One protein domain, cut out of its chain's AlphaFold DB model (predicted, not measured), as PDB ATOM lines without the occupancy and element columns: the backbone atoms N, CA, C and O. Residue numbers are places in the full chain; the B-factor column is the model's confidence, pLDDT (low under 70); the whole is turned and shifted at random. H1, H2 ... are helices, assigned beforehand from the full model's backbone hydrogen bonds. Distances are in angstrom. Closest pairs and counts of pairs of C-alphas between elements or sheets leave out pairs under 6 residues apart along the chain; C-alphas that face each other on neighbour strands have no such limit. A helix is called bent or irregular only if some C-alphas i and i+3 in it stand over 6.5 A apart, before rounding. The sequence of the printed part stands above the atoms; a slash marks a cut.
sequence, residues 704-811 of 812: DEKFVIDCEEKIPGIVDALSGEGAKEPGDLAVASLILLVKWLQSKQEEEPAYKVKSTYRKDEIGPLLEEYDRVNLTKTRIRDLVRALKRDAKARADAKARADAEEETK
ATOM      1  N   ASP A 704      16.611  15.277   1.899       88.50
ATOM      2  CA  ASP A 704      15.922  14.189   2.596       88.50
ATOM      3  C   ASP A 704      15.205  14.715   3.856       88.50
ATOM      4  O   ASP A 704      14.028  14.423   4.061       88.50
ATOM      5  N   GLU A 705      15.853  15.582   4.643       90.44
ATOM      6  CA  GLU A 705      15.240  16.276   5.789       90.44
ATOM      7  C   GLU A 705      14.037  17.125   5.361       90.44
ATOM      8  O   GLU A 705      12.956  17.024   5.943       90.44
ATOM      9  N   LYS A 706      14.190  17.917   4.291       92.44
ATOM     10  CA  LYS A 706      13.095  18.722   3.743       92.44
ATOM     11  C   LYS A 706      11.931  17.849   3.271       92.44
ATOM     12  O   LYS A 706      10.778  18.214   3.484       92.44
ATOM     13  N   PHE A 707      12.218  16.722   2.622       93.25
ATOM     14  CA  PHE A 707      11.190  15.794   2.157       93.25
ATOM     15  C   PHE A 707      10.389  15.207   3.323       93.25
ATOM     16  O   PHE A 707       9.164  15.168   3.250       93.25
ATOM     17  N   VAL A 708      11.057  14.818   4.413       91.44
ATOM     18  CA  VAL A 708      10.390  14.331   5.629       91.44
ATOM     19  C   VAL A 708       9.459  15.399   6.208       91.44
ATOM     20  O   VAL A 708       8.290  15.095   6.435       91.44
ATOM     21  N   ILE A 709       9.933  16.640   6.359       89.06
ATOM     22  CA  ILE A 709       9.121  17.759   6.872       89.06
ATOM     23  C   ILE A 709       7.907  18.013   5.967       89.06
ATOM     24  O   ILE A 709       6.775  18.067   6.442       89.06
ATOM     25  N   ASP A 710       8.121  18.103   4.648       91.75
ATOM     26  CA  ASP A 710       7.031  18.286   3.686       91.75
ATOM     27  C   ASP A 710       5.995  17.155   3.798       91.75
ATOM     28  O   ASP A 710       4.791  17.414   3.729       91.75
ATOM     29  N   CYS A 711       6.441  15.906   3.979       92.44
ATOM     30  CA  CYS A 711       5.542  14.778   4.183       92.44
ATOM     31  C   CYS A 711       4.712  14.941   5.460       92.44
ATOM     32  O   CYS A 711       3.494  14.795   5.403       92.44
ATOM     33  N   GLU A 712       5.342  15.252   6.590       89.75
ATOM     34  CA  GLU A 712       4.660  15.418   7.879       89.75
ATOM     35  C   GLU A 712       3.598  16.513   7.859       89.75
ATOM     36  O   GLU A 712       2.491  16.308   8.359       89.75
ATOM     37  N   GLU A 713       3.919  17.653   7.252       91.75
ATOM     38  CA  GLU A 713       3.025  18.806   7.207       91.75
ATOM     39  C   GLU A 713       1.851  18.595   6.244       91.75
ATOM     40  O   GLU A 713       0.721  18.988   6.539       91.75
ATOM     41  N   LYS A 714       2.102  17.993   5.074       94.81
ATOM     42  CA  LYS A 714       1.154  18.049   3.948       94.81
ATOM     43  C   LYS A 714       0.421  16.741   3.691       94.81
ATOM     44  O   LYS A 714      -0.744  16.787   3.294       94.81
ATOM     45  N   ILE A 715       1.044  15.580   3.917       95.12
ATOM     46  CA  ILE A 715       0.416  14.277   3.631       95.12
ATOM     47  C   ILE A 715      -0.881  14.066   4.420       95.12
ATOM     48  O   ILE A 715      -1.841  13.606   3.803       95.12
ATOM     49  N   PRO A 716      -0.992  14.434   5.714       93.19
ATOM     50  CA  PRO A 716      -2.255  14.306   6.433       93.19
ATOM     51  C   PRO A 716      -3.418  15.024   5.741       93.19
ATOM     52  O   PRO A 716      -4.441  14.401   5.479       93.19
ATOM     53  N   GLY A 717      -3.231  16.291   5.359       91.75
ATOM     54  CA  GLY A 717      -4.267  17.065   4.673       91.75
ATOM     55  C   GLY A 717      -4.591  16.527   3.277       91.75
ATOM     56  O   GLY A 717      -5.742  16.568   2.850       91.75
ATOM     57  N   ILE A 718      -3.594  15.977   2.573       93.50
ATOM     58  CA  ILE A 718      -3.800  15.323   1.274       93.50
ATOM     59  C   ILE A 718      -4.643  14.050   1.437       93.50
ATOM     60  O   ILE A 718      -5.580  13.840   0.673       93.50
ATOM     61  N   VAL A 719      -4.349  13.217   2.437       91.44
ATOM     62  CA  VAL A 719      -5.102  11.981   2.701       91.44
ATOM     63  C   VAL A 719      -6.519  12.278   3.183       91.44
ATOM     64  O   VAL A 719      -7.458  11.607   2.752       91.44
ATOM     65  N   ASP A 720      -6.704  13.295   4.022       90.19
ATOM     66  CA  ASP A 720      -8.032  13.726   4.473       90.19
ATOM     67  C   ASP A 720      -8.882  14.187   3.270       90.19
ATOM     68  O   ASP A 720     -10.034  13.774   3.127       90.19
ATOM     69  N   ALA A 721      -8.286  14.924   2.322       89.81
ATOM     70  CA  ALA A 721      -8.953  15.328   1.079       89.81
ATOM     71  C   ALA A 721      -9.341  14.150   0.161       89.81
ATOM     72  O   ALA A 721     -10.294  14.274  -0.604       89.81
ATOM     73  N   LEU A 722      -8.629  13.020   0.238       87.62
ATOM     74  CA  LEU A 722      -8.918  11.796  -0.524       87.62
ATOM     75  C   LEU A 722      -9.881  10.833   0.198       87.62
ATOM     76  O   LEU A 722     -10.291   9.824  -0.377       87.62
ATOM     77  N   SER A 723     -10.214  11.084   1.469       84.12
ATOM     78  CA  SER A 723     -10.977  10.135   2.297       84.12
ATOM     79  C   SER A 723     -12.204  10.707   3.017       84.12
ATOM     80  O   SER A 723     -12.991   9.915   3.532       84.12
ATOM     81  N   GLY A 724     -12.391  12.032   3.030       80.75
ATOM     82  CA  GLY A 724     -13.545  12.705   3.642       80.75
ATOM     83  C   GLY A 724     -14.853  12.630   2.839       80.75
ATOM     84  O   GLY A 724     -14.886  12.168   1.699       80.75
ATOM     85  N   GLU A 725     -15.950  13.115   3.432       72.62
ATOM     86  CA  GLU A 725     -17.219  13.336   2.722       72.62
ATOM     87  C   GLU A 725     -17.010  14.413   1.644       72.62
ATOM     88  O   GLU A 725     -16.658  15.550   1.948       72.62
ATOM     89  N   GLY A 726     -17.148  14.030   0.370       83.50
ATOM     90  CA  GLY A 726     -16.729  14.857  -0.771       83.50
ATOM     91  C   GLY A 726     -15.274  14.637  -1.211       83.50
ATOM     92  O   GLY A 726     -14.656  15.562  -1.739       83.50
ATOM     93  N   ALA A 727     -14.726  13.438  -0.969       86.44
ATOM     94  CA  ALA A 727     -13.381  13.042  -1.376       86.44
ATOM     95  C   ALA A 727     -13.071  13.439  -2.825       86.44
ATOM     96  O   ALA A 727     -13.836  13.156  -3.747       86.44
ATOM     97  N   LYS A 728     -11.924  14.087  -3.005       88.31
ATOM     98  CA  LYS A 728     -11.389  14.409  -4.324       88.31
ATOM     99  C   LYS A 728     -10.835  13.151  -4.974       88.31
ATOM    100  O   LYS A 728     -10.244  12.316  -4.289       88.31
ATOM    101  N   GLU A 729     -10.944  13.062  -6.294       89.44
ATOM    102  CA  GLU A 729     -10.157  12.085  -7.039       89.44
ATOM    103  C   GLU A 729      -8.671  12.501  -7.011       89.44
ATOM    104  O   GLU A 729      -8.360  13.698  -6.962       89.44
ATOM    105  N   PRO A 730      -7.710  11.560  -7.062       88.62
ATOM    106  CA  PRO A 730      -6.278  11.879  -7.088       88.62
ATOM    107  C   PRO A 730      -5.886  12.869  -8.197       88.62
ATOM    108  O   PRO A 730      -4.995  13.697  -8.000       88.62
ATOM    109  N   GLY A 731      -6.587  12.834  -9.338       89.31
ATOM    110  CA  GLY A 731      -6.408  13.771 -10.454       89.31
ATOM    111  C   GLY A 731      -6.835  15.215 -10.159       89.31
ATOM    112  O   GLY A 731      -6.378  16.138 -10.839       89.31
ATOM    113  N   ASP A 732      -7.649  15.429  -9.123       90.25
ATOM    114  CA  ASP A 732      -8.114  16.750  -8.686       90.25
ATOM    115  C   ASP A 732      -7.192  17.395  -7.640       90.25
ATOM    116  O   ASP A 732      -7.379  18.556  -7.252       90.25
ATOM    117  N   LEU A 733      -6.173  16.667  -7.168       91.75
ATOM    118  CA  LEU A 733      -5.135  17.231  -6.315       91.75
ATOM    119  C   LEU A 733      -4.259  18.213  -7.104       91.75
ATOM    120  O   LEU A 733      -4.002  18.068  -8.300       91.75
ATOM    121  N   ALA A 734      -3.726  19.222  -6.409       94.69
ATOM    122  CA  ALA A 734      -2.657  20.033  -6.978       94.69
ATOM    123  C   ALA A 734      -1.469  19.126  -7.344       94.69
ATOM    124  O   ALA A 734      -1.080  18.266  -6.556       94.69
ATOM    125  N   VAL A 735      -0.854  19.344  -8.511       91.81
ATOM    126  CA  VAL A 735       0.214  18.474  -9.042       91.81
ATOM    127  C   VAL A 735       1.358  18.279  -8.037       91.81
ATOM    128  O   VAL A 735       1.851  17.170  -7.865       91.81
ATOM    129  N   ALA A 736       1.739  19.330  -7.303       92.94
ATOM    130  CA  ALA A 736       2.758  19.246  -6.254       92.94
ATOM    131  C   ALA A 736       2.359  18.312  -5.092       92.94
ATOM    132  O   ALA A 736       3.205  17.588  -4.571       92.94
ATOM    133  N   SER A 737       1.077  18.298  -4.715       94.69
ATOM    134  CA  SER A 737       0.533  17.412  -3.681       94.69
ATOM    135  C   SER A 737       0.517  15.956  -4.139       94.69
ATOM    136  O   SER A 737       0.898  15.077  -3.372       94.69
ATOM    137  N   LEU A 738       0.149  15.703  -5.399       93.38
ATOM    138  CA  LEU A 738       0.180  14.360  -5.979       93.38
ATOM    139  C   LEU A 738       1.621  13.824  -6.079       93.38
ATOM    140  O   LEU A 738       1.881  12.697  -5.676       93.38
ATOM    141  N   ILE A 739       2.585  14.650  -6.513       94.25
ATOM    142  CA  ILE A 739       4.016  14.283  -6.540       94.25
ATOM    143  C   ILE A 739       4.511  13.893  -5.144       94.25
ATOM    144  O   ILE A 739       5.210  12.891  -4.992       94.25
ATOM    145  N   LEU A 740       4.177  14.696  -4.129       95.88
ATOM    146  CA  LEU A 740       4.586  14.439  -2.751       95.88
ATOM    147  C   LEU A 740       3.971  13.137  -2.221       95.88
ATOM    148  O   LEU A 740       4.680  12.341  -1.610       95.88
ATOM    149  N   LEU A 741       2.687  12.903  -2.508       94.12
ATOM    150  CA  LEU A 741       1.965  11.695  -2.113       94.12
ATOM    151  C   LEU A 741       2.569  10.434  -2.734       94.12
ATOM    152  O   LEU A 741       2.859   9.490  -2.006       94.12
ATOM    153  N   VAL A 742       2.825  10.430  -4.045       93.25
ATOM    154  CA  VAL A 742       3.410   9.266  -4.731       93.25
ATOM    155  C   VAL A 742       4.822   8.984  -4.226       93.25
ATOM    156  O   VAL A 742       5.132   7.839  -3.912       93.25
ATOM    157  N   LYS A 743       5.671  10.006  -4.060       94.50
ATOM    158  CA  LYS A 743       7.020   9.817  -3.495       94.50
ATOM    159  C   LYS A 743       6.984   9.271  -2.071       94.50
ATOM    160  O   LYS A 743       7.807   8.432  -1.710       94.50
ATOM    161  N   TRP A 744       6.043   9.749  -1.259       95.19
ATOM    162  CA  TRP A 744       5.859   9.238   0.093       95.19
ATOM    163  C   TRP A 744       5.412   7.776   0.073       95.19
ATOM    164  O   TRP A 744       6.026   6.963   0.756       95.19
ATOM    165  N   LEU A 745       4.427   7.412  -0.753       92.19
ATOM    166  CA  LEU A 745       3.971   6.026  -0.897       92.19
ATOM    167  C   LEU A 745       5.079   5.103  -1.423       92.19
ATOM    168  O   LEU A 745       5.291   4.044  -0.842       92.19
ATOM    169  N   GLN A 746       5.855   5.540  -2.423       92.94
ATOM    170  CA  GLN A 746       7.048   4.829  -2.903       92.94
ATOM    171  C   GLN A 746       8.043   4.564  -1.764       92.94
ATOM    172  O   GLN A 746       8.550   3.458  -1.645       92.94
ATOM    173  N   SER A 747       8.269   5.535  -0.868       92.12
ATOM    174  CA  SER A 747       9.169   5.357   0.287       92.12
ATOM    175  C   SER A 747       8.671   4.351   1.336       92.12
ATOM    176  O   SER A 747       9.408   4.015   2.263       92.12
ATOM    177  N   LYS A 748       7.408   3.915   1.244       91.38
ATOM    178  CA  LYS A 748       6.781   2.939   2.149       91.38
ATOM    179  C   LYS A 748       6.618   1.560   1.521       91.38
ATOM    180  O   LYS A 748       6.144   0.654   2.209       91.38
ATOM    181  N   GLN A 749       6.980   1.403   0.253       86.69
ATOM    182  CA  GLN A 749       7.050   0.104  -0.398       86.69
ATOM    183  C   GLN A 749       8.470  -0.455  -0.297       86.69
ATOM    184  O   GLN A 749       9.445   0.292  -0.315       86.69
ATOM    185  N   GLU A 750       8.573  -1.774  -0.154       81.88
ATOM    186  CA  GLU A 750       9.858  -2.487  -0.169       81.88
ATOM    187  C   GLU A 750      10.344  -2.745  -1.605       81.88
ATOM    188  O   GLU A 750      11.525  -2.997  -1.826       81.88
ATOM    189  N   GLU A 751       9.440  -2.651  -2.586       81.50
ATOM    190  CA  GLU A 751       9.741  -2.831  -4.004       81.50
ATOM    191  C   GLU A 751      10.382  -1.579  -4.613       81.50
ATOM    192  O   GLU A 751       9.975  -0.443  -4.347       81.50
ATOM    193  N   GLU A 752      11.375  -1.791  -5.478       78.88
ATOM    194  CA  GLU A 752      12.005  -0.717  -6.240       78.88
ATOM    195  C   GLU A 752      10.956  -0.037  -7.146       78.88
ATOM    196  O   GLU A 752      10.165  -0.722  -7.804       78.88
ATOM    197  N   PRO A 753      10.884   1.307  -7.182       80.69
ATOM    198  CA  PRO A 753       9.845   1.991  -7.936       80.69
ATOM    199  C   PRO A 753       9.983   1.706  -9.434       80.69
ATOM    200  O   PRO A 753      11.041   1.938 -10.019       80.69
ATOM    201  N   ALA A 754       8.886   1.292 -10.075       76.38
ATOM    202  CA  ALA A 754       8.840   1.058 -11.522       76.38
ATOM    203  C   ALA A 754       9.205   2.320 -12.324       76.38
ATOM    204  O   ALA A 754       9.721   2.243 -13.440       76.38
ATOM    205  N   TYR A 755       8.966   3.498 -11.738       81.62
ATOM    206  CA  TYR A 755       9.296   4.778 -12.335       81.62
ATOM    207  C   TYR A 755       9.750   5.813 -11.290       81.62
ATOM    208  O   TYR A 755       9.124   6.031 -10.248       81.62
ATOM    209  N   LYS A 756      10.841   6.529 -11.594       87.50
ATOM    210  CA  LYS A 756      11.388   7.582 -10.726       87.50
ATOM    211  C   LYS A 756      10.625   8.898 -10.908       87.50
ATOM    212  O   LYS A 756      10.812   9.603 -11.900       87.50
ATOM    213  N   VAL A 757       9.810   9.269  -9.920       89.19
ATOM    214  CA  VAL A 757       8.988  10.493  -9.950       89.19
ATOM    215  C   VAL A 757       9.857  11.755 -10.054       89.19
ATOM    216  O   VAL A 757      10.670  12.057  -9.171       89.19
ATOM    217  N   LYS A 758       9.663  12.534 -11.129       87.81
ATOM    218  CA  LYS A 758      10.346  13.824 -11.342       87.81
ATOM    219  C   LYS A 758       9.939  14.847 -10.274       87.81
ATOM    220  O   LYS A 758       8.905  14.731  -9.625       87.81
ATOM    221  N   SER A 759      10.761  15.875 -10.063       81.38
ATOM    222  CA  SER A 759      10.442  16.960  -9.120       81.38
ATOM    223  C   SER A 759       9.336  17.896  -9.614       81.38
ATOM    224  O   SER A 759       8.755  18.609  -8.803       81.38
ATOM    225  N   THR A 760       9.048  17.907 -10.919       83.88
ATOM    226  CA  THR A 760       8.056  18.786 -11.547       83.88
ATOM    227  C   THR A 760       7.321  18.057 -12.669       83.88
ATOM    228  O   THR A 760       7.924  17.272 -13.400       83.88
ATOM    229  N   TYR A 761       6.020  18.331 -12.781       87.00
ATOM    230  CA  TYR A 761       5.124  17.859 -13.838       87.00
ATOM    231  C   TYR A 761       4.211  19.008 -14.262       87.00
ATOM    232  O   TYR A 761       3.825  19.832 -13.424       87.00
ATOM    233  N   ARG A 762       3.844  19.062 -15.545       82.50
ATOM    234  CA  ARG A 762       2.723  19.898 -15.997       82.50
ATOM    235  C   ARG A 762       1.400  19.165 -15.763       82.50
ATOM    236  O   ARG A 762       1.376  17.944 -15.647       82.50
ATOM    237  N   LYS A 763       0.287  19.902 -15.674       81.75
ATOM    238  CA  LYS A 763      -1.038  19.320 -15.375       81.75
ATOM    239  C   LYS A 763      -1.495  18.306 -16.437       81.75
ATOM    240  O   LYS A 763      -2.194  17.364 -16.109       81.75
ATOM    241  N   ASP A 764      -1.083  18.490 -17.684       81.25
ATOM    242  CA  ASP A 764      -1.334  17.600 -18.822       81.25
ATOM    243  C   ASP A 764      -0.386  16.386 -18.885       81.25
ATOM    244  O   ASP A 764      -0.622  15.466 -19.659       81.25
ATOM    245  N   GLU A 765       0.648  16.340 -18.041       87.44
ATOM    246  CA  GLU A 765       1.640  15.255 -17.977       87.44
ATOM    247  C   GLU A 765       1.443  14.342 -16.753       87.44
ATOM    248  O   GLU A 765       2.316  13.534 -16.439       87.44
ATOM    249  N   ILE A 766       0.325  14.465 -16.023       91.44
ATOM    250  CA  ILE A 766       0.105  13.718 -14.771       91.44
ATOM    251  C   ILE A 766      -0.275  12.247 -14.981       91.44
ATOM    252  O   ILE A 766      -0.288  11.509 -14.006       91.44
ATOM    253  N   GLY A 767      -0.552  11.806 -16.215       90.88
ATOM    254  CA  GLY A 767      -0.962  10.425 -16.520       90.88
ATOM    255  C   GLY A 767      -0.032   9.362 -15.916       90.88
ATOM    256  O   GLY A 767      -0.480   8.608 -15.058       90.88
ATOM    257  N   PRO A 768       1.282   9.380 -16.219       89.38
ATOM    258  CA  PRO A 768       2.241   8.454 -15.610       89.38
ATOM    259  C   PRO A 768       2.340   8.565 -14.080       89.38
ATOM    260  O   PRO A 768       2.746   7.623 -13.409       89.38
ATOM    261  N   LEU A 769       2.007   9.729 -13.510       87.56
ATOM    262  CA  LEU A 769       2.011   9.936 -12.062       87.56
ATOM    263  C   LEU A 769       0.761   9.340 -11.398       87.56
ATOM    264  O   LEU A 769       0.857   8.866 -10.271       87.56
ATOM    265  N   LEU A 770      -0.384   9.358 -12.086       90.38
ATOM    266  CA  LEU A 770      -1.619   8.703 -11.653       90.38
ATOM    267  C   LEU A 770      -1.513   7.181 -11.779       90.38
ATOM    268  O   LEU A 770      -1.871   6.482 -10.842       90.38
ATOM    269  N   GLU A 771      -0.927   6.676 -12.867       89.19
ATOM    270  CA  GLU A 771      -0.626   5.244 -13.022       89.19
ATOM    271  C   GLU A 771       0.299   4.745 -11.904       89.19
ATOM    272  O   GLU A 771       0.044   3.715 -11.280       89.19
ATOM    273  N   GLU A 772       1.358   5.506 -11.605       89.81
ATOM    274  CA  GLU A 772       2.257   5.173 -10.506       89.81
ATOM    275  C   GLU A 772       1.554   5.302  -9.152       89.81
ATOM    276  O   GLU A 772       1.774   4.451  -8.296       89.81
ATOM    277  N   TYR A 773       0.690   6.307  -8.959       90.06
ATOM    278  CA  TYR A 773      -0.150   6.423  -7.765       90.06
ATOM    279  C   TYR A 773      -1.000   5.170  -7.574       90.06
ATOM    280  O   TYR A 773      -0.919   4.582  -6.505       90.06
ATOM    281  N   ASP A 774      -1.742   4.730  -8.591       88.25
ATOM    282  CA  ASP A 774      -2.605   3.547  -8.524       88.25
ATOM    283  C   ASP A 774      -1.807   2.273  -8.233       88.25
ATOM    284  O   ASP A 774      -2.237   1.446  -7.427       88.25
ATOM    285  N   ARG A 775      -0.605   2.151  -8.814       87.25
ATOM    286  CA  ARG A 775       0.323   1.044  -8.546       87.25
ATOM    287  C   ARG A 775       0.798   1.029  -7.097       87.25
ATOM    288  O   ARG A 775       0.870  -0.036  -6.484       87.25
ATOM    289  N   VAL A 776       1.157   2.196  -6.552       86.50
ATOM    290  CA  VAL A 776       1.693   2.292  -5.186       86.50
ATOM    291  C   VAL A 776       0.620   2.492  -4.114       86.50
ATOM    292  O   VAL A 776       0.937   2.511  -2.919       86.50
ATOM    293  N   ASN A 777      -0.642   2.645  -4.522       83.69
ATOM    294  CA  ASN A 777      -1.753   2.949  -3.639       83.69
ATOM    295  C   ASN A 777      -1.991   1.787  -2.672       83.69
ATOM    296  O   ASN A 777      -2.116   0.625  -3.053       83.69
ATOM    297  N   LEU A 778      -2.067   2.109  -1.386       83.06
ATOM    298  CA  LEU A 778      -2.314   1.128  -0.338       83.06
ATOM    299  C   LEU A 778      -3.800   1.131   0.028       83.06
ATOM    300  O   LEU A 778      -4.535   2.079  -0.242       83.06
ATOM    301  N   THR A 779      -4.265   0.078   0.697       84.19
ATOM    302  CA  THR A 779      -5.647   0.052   1.192       84.19
ATOM    303  C   THR A 779      -5.913   1.263   2.097       84.19
ATOM    304  O   THR A 779      -5.046   1.683   2.870       84.19
ATOM    305  N   LYS A 780      -7.135   1.818   2.058       76.88
ATOM    306  CA  LYS A 780      -7.524   2.998   2.865       76.88
ATOM    307  C   LYS A 780      -7.216   2.840   4.361       76.88
ATOM    308  O   LYS A 780      -7.003   3.831   5.055       76.88
ATOM    309  N   THR A 781      -7.238   1.612   4.877       76.44
ATOM    310  CA  THR A 781      -6.867   1.293   6.264       76.44
ATOM    311  C   THR A 781      -5.365   1.470   6.489       76.44
ATOM    312  O   THR A 781      -4.968   2.202   7.391       76.44
ATOM    313  N   ARG A 782      -4.527   0.913   5.605       80.69
ATOM    314  CA  ARG A 782      -3.064   1.021   5.688       80.69
ATOM    315  C   ARG A 782      -2.578   2.463   5.517       80.69
ATOM    316  O   ARG A 782      -1.677   2.882   6.237       80.69
ATOM    317  N   ILE A 783      -3.206   3.251   4.639       78.31
ATOM    318  CA  ILE A 783      -2.903   4.687   4.499       78.31
ATOM    319  C   ILE A 783      -3.213   5.440   5.799       78.31
ATOM    320  O   ILE A 783      -2.382   6.215   6.270       78.31
ATOM    321  N   ARG A 784      -4.372   5.187   6.424       78.88
ATOM    322  CA  ARG A 784      -4.737   5.811   7.709       78.88
ATOM    323  C   ARG A 784      -3.749   5.464   8.822       78.88
ATOM    324  O   ARG A 784      -3.376   6.350   9.591       78.88
ATOM    325  N   ASP A 785      -3.289   4.220   8.892       80.88
ATOM    326  CA  ASP A 785      -2.305   3.804   9.896       80.88
ATOM    327  C   ASP A 785      -0.925   4.429   9.654       80.88
ATOM    328  O   ASP A 785      -0.285   4.887  10.603       80.88
ATOM    329  N   LEU A 786      -0.507   4.564   8.391       82.50
ATOM    330  CA  LEU A 786       0.714   5.285   8.020       82.50
ATOM    331  C   LEU A 786       0.632   6.782   8.349       82.50
ATOM    332  O   LEU A 786       1.602   7.342   8.854       82.50
ATOM    333  N   VAL A 787      -0.516   7.431   8.137       85.69
ATOM    334  CA  VAL A 787      -0.723   8.839   8.525       85.69
ATOM    335  C   VAL A 787      -0.710   9.006  10.044       85.69
ATOM    336  O   VAL A 787      -0.124   9.960  10.553       85.69
ATOM    337  N   ARG A 788      -1.306   8.077  10.802       86.69
ATOM    338  CA  ARG A 788      -1.227   8.083  12.274       86.69
ATOM    339  C   ARG A 788       0.205   7.891  12.769       86.69
ATOM    340  O   ARG A 788       0.595   8.540  13.735       86.69
ATOM    341  N   ALA A 789       0.981   7.012  12.135       85.75
ATOM    342  CA  ALA A 789       2.403   6.851  12.430       85.75
ATOM    343  C   ALA A 789       3.173   8.148  12.144       85.75
ATOM    344  O   ALA A 789       3.839   8.658  13.036       85.75
ATOM    345  N   LEU A 790       2.957   8.755  10.974       85.94
ATOM    346  CA  LEU A 790       3.585  10.019  10.588       85.94
ATOM    347  C   LEU A 790       3.278  11.160  11.577       85.94
ATOM    348  O   LEU A 790       4.184  11.878  11.985       85.94
ATOM    349  N   LYS A 791       2.021  11.293  12.029       88.50
ATOM    350  CA  LYS A 791       1.627  12.282  13.054       88.50
ATOM    351  C   LYS A 791       2.307  12.033  14.407       88.50
ATOM    352  O   LYS A 791       2.633  12.991  15.108       88.50
ATOM    353  N   ARG A 792       2.509  10.766  14.797       89.56
ATOM    354  CA  ARG A 792       3.236  10.412  16.028       89.56
ATOM    355  C   ARG A 792       4.717  10.766  15.923       89.56
ATOM    356  O   ARG A 792       5.243  11.351  16.865       89.56
ATOM    357  N   ASP A 793       5.346  10.477  14.787       86.50
ATOM    358  CA  ASP A 793       6.755  10.798  14.537       86.50
ATOM    359  C   ASP A 793       6.991  12.318  14.545       86.50
ATOM    360  O   ASP A 793       7.932  12.791  15.183       86.50
ATOM    361  N   ALA A 794       6.087  13.088  13.927       86.81
ATOM    362  CA  ALA A 794       6.128  14.552  13.932       86.81
ATOM    363  C   ALA A 794       6.042  15.126  15.344       86.81
ATOM    364  O   ALA A 794       6.829  15.994  15.724       86.81
ATOM    365  N   LYS A 795       5.120  14.595  16.157       91.19
ATOM    366  CA  LYS A 795       4.994  14.983  17.561       91.19
ATOM    367  C   LYS A 795       6.257  14.638  18.355       91.19
ATOM    368  O   LYS A 795       6.764  15.492  19.071       91.19
ATOM    369  N   ALA A 796       6.803  13.435  18.186       90.12
ATOM    370  CA  ALA A 796       8.027  13.021  18.870       90.12
ATOM    371  C   ALA A 796       9.234  13.903  18.500       90.12
ATOM    372  O   ALA A 796      10.027  14.249  19.373       90.12
ATOM    373  N   ARG A 797       9.358  14.312  17.228       88.12
ATOM    374  CA  ARG A 797      10.380  15.275  16.783       88.12
ATOM    375  C   ARG A 797      10.194  16.655  17.402       88.12
ATOM    376  O   ARG A 797      11.178  17.246  17.841       88.12
ATOM    377  N   ALA A 798       8.964  17.163  17.442       88.94
ATOM    378  CA  ALA A 798       8.659  18.450  18.063       88.94
ATOM    379  C   ALA A 798       8.989  18.436  19.565       88.94
ATOM    380  O   ALA A 798       9.656  19.346  20.049       88.94
ATOM    381  N   ASP A 799       8.611  17.366  20.270       91.56
ATOM    382  CA  ASP A 799       8.922  17.173  21.689       91.56
ATOM    383  C   ASP A 799      10.442  17.069  21.926       91.56
ATOM    384  O   ASP A 799      10.964  17.639  22.883       91.56
ATOM    385  N   ALA A 800      11.180  16.374  21.050       91.25
ATOM    386  CA  ALA A 800      12.639  16.272  21.127       91.25
ATOM    387  C   ALA A 800      13.335  17.616  20.865       91.25
ATOM    388  O   ALA A 800      14.278  17.962  21.575       91.25
ATOM    389  N   LYS A 801      12.853  18.389  19.886       90.94
ATOM    390  CA  LYS A 801      13.364  19.732  19.605       90.94
ATOM    391  C   LYS A 801      13.111  20.676  20.779       90.94
ATOM    392  O   LYS A 801      14.039  21.333  21.217       90.94
ATOM    393  N   ALA A 802      11.902  20.673  21.343       92.25
ATOM    394  CA  ALA A 802      11.577  21.488  22.511       92.25
ATOM    395  C   ALA A 802      12.471  21.163  23.723       92.25
ATOM    396  O   ALA A 802      12.849  22.062  24.465       92.25
ATOM    397  N   ARG A 803      12.849  19.888  23.910       94.50
ATOM    398  CA  ARG A 803      13.825  19.488  24.938       94.50
ATOM    399  C   ARG A 803      15.234  20.000  24.638       94.50
ATOM    400  O   ARG A 803      15.886  20.483  25.554       94.50
ATOM    401  N   ALA A 804      15.690  19.904  23.390       92.62
ATOM    402  CA  ALA A 804      17.008  20.396  22.987       92.62
ATOM    403  C   ALA A 804      17.117  21.923  23.128       92.62
ATOM    404  O   ALA A 804      18.092  22.405  23.695       92.62
ATOM    405  N   ASP A 805      16.090  22.657  22.690       91.06
ATOM    406  CA  ASP A 805      16.015  24.116  22.819       91.06
ATOM    407  C   ASP A 805      16.022  24.521  24.312       91.06
ATOM    408  O   ASP A 805      16.760  25.421  24.705       91.06
ATOM    409  N   ALA A 806      15.292  23.795  25.173       92.88
ATOM    410  CA  ALA A 806      15.299  24.024  26.621       92.88
ATOM    411  C   ALA A 806      16.655  23.706  27.289       92.88
ATOM    412  O   ALA A 806      17.053  24.399  28.226       92.88
ATOM    413  N   GLU A 807      17.372  22.673  26.827       93.88
ATOM    414  CA  GLU A 807      18.731  22.333  27.288       93.88
ATOM    415  C   GLU A 807      19.794  23.342  26.824       93.88
ATOM    416  O   GLU A 807      20.801  23.533  27.508       93.88
ATOM    417  N   GLU A 808      19.613  23.961  25.656       91.44
ATOM    418  CA  GLU A 808      20.488  25.023  25.151       91.44
ATOM    419  C   GLU A 808      20.265  26.323  25.935       91.44
ATOM    420  O   GLU A 808      21.235  26.923  26.391       91.44
ATOM    421  N   GLU A 809      19.003  26.673  26.210       90.50
ATOM    422  CA  GLU A 809      18.621  27.834  27.027       90.50
ATOM    423  C   GLU A 809      19.096  27.722  28.488       90.50
ATOM    424  O   GLU A 809      19.370  28.735  29.119       90.50
ATOM    425  N   THR A 810      19.264  26.506  29.026       89.06
ATOM    426  CA  THR A 810      19.870  26.296  30.360       89.06
ATOM    427  C   THR A 810      21.403  26.328  30.365       89.06
ATOM    428  O   THR A 810      21.998  26.386  31.443       89.06
ATOM    429  N   LYS A 811      22.059  26.245  29.199       84.44
ATOM    430  CA  LYS A 811      23.529  26.290  29.066       84.44
ATOM    431  C   LYS A 811      24.067  27.697  28.796       84.44
ATOM    432  O   LYS A 811      25.226  27.949  29.124       84.44
TER     433      LYS A 811
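This is residues 704 to 811 of the 812 residues of an uncharacterized protein of Aureococcus anophagefferens (UniProt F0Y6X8). One long helix, H4, runs out of a small helical body, and its last part with the end of the printed part, residues 796 to 811, sticks out as a free arm. In the body the bent helix H1 packs on the earlier part of H4, H2 packs on arm H1a, and H3 lies side by side with H2, joined to it by a long loop. The printed part has 108 residues with four named helices, H1 to H4 in chain order, and no named strand; the class is all helix. It is only just loose, close to compact, with a radius of gyration of the C-alphas of 16.1 A, and spans 54 by 31 by 26 A.

Find C-alpha 780 at (-7.524, 2.998, 2.865); from there H4, residues 780 to 809, runs 43.4 A to C-alpha 809 at (18.621, 27.834, 27.027). Go back to C-alpha 704 at (15.922, 14.189, 2.596), where H1, residues 704 to 723, begins. By its hydrogen bonds it was assigned as one helix, but it is bent: C-alphas 713 and 716 are 7.0 A apart. Its arms are H1a, residues 704 to 713, and H1b, residues 716 to 723, at a steep tilt of 54 degrees. H2, residues 735 to 746, measures 16.4 A, and H3, residues 767 to 776, 14.2 A.

Look first at residues 780 to 791 of H4, which touch H1b at a shallow tilt of 14 degrees, opposite ways; the closest C-alphas, of Pro 716 and Val 787, are 6.1 A apart. H2 touches H1a with residues 740 to 744 alone, closest at the C-alphas of Cys 711 and Trp 744, 6.9 A. H2 and H3 touch, the same way, closest at the C-alphas of Val 742 and Tyr 773, 5.5 A. H2 and H4 are apart. In H1a, H1b, H2, H3 and H4 every O i to N i+4 pair is within hydrogen-bond range.

The C-alphas farthest apart, of Asp 764 and Lys 811, are 54.7 A apart. The printed part has no cut; the links H1 to H2 and H2 to H3 are long. No printed residue is under 70 in pLDDT.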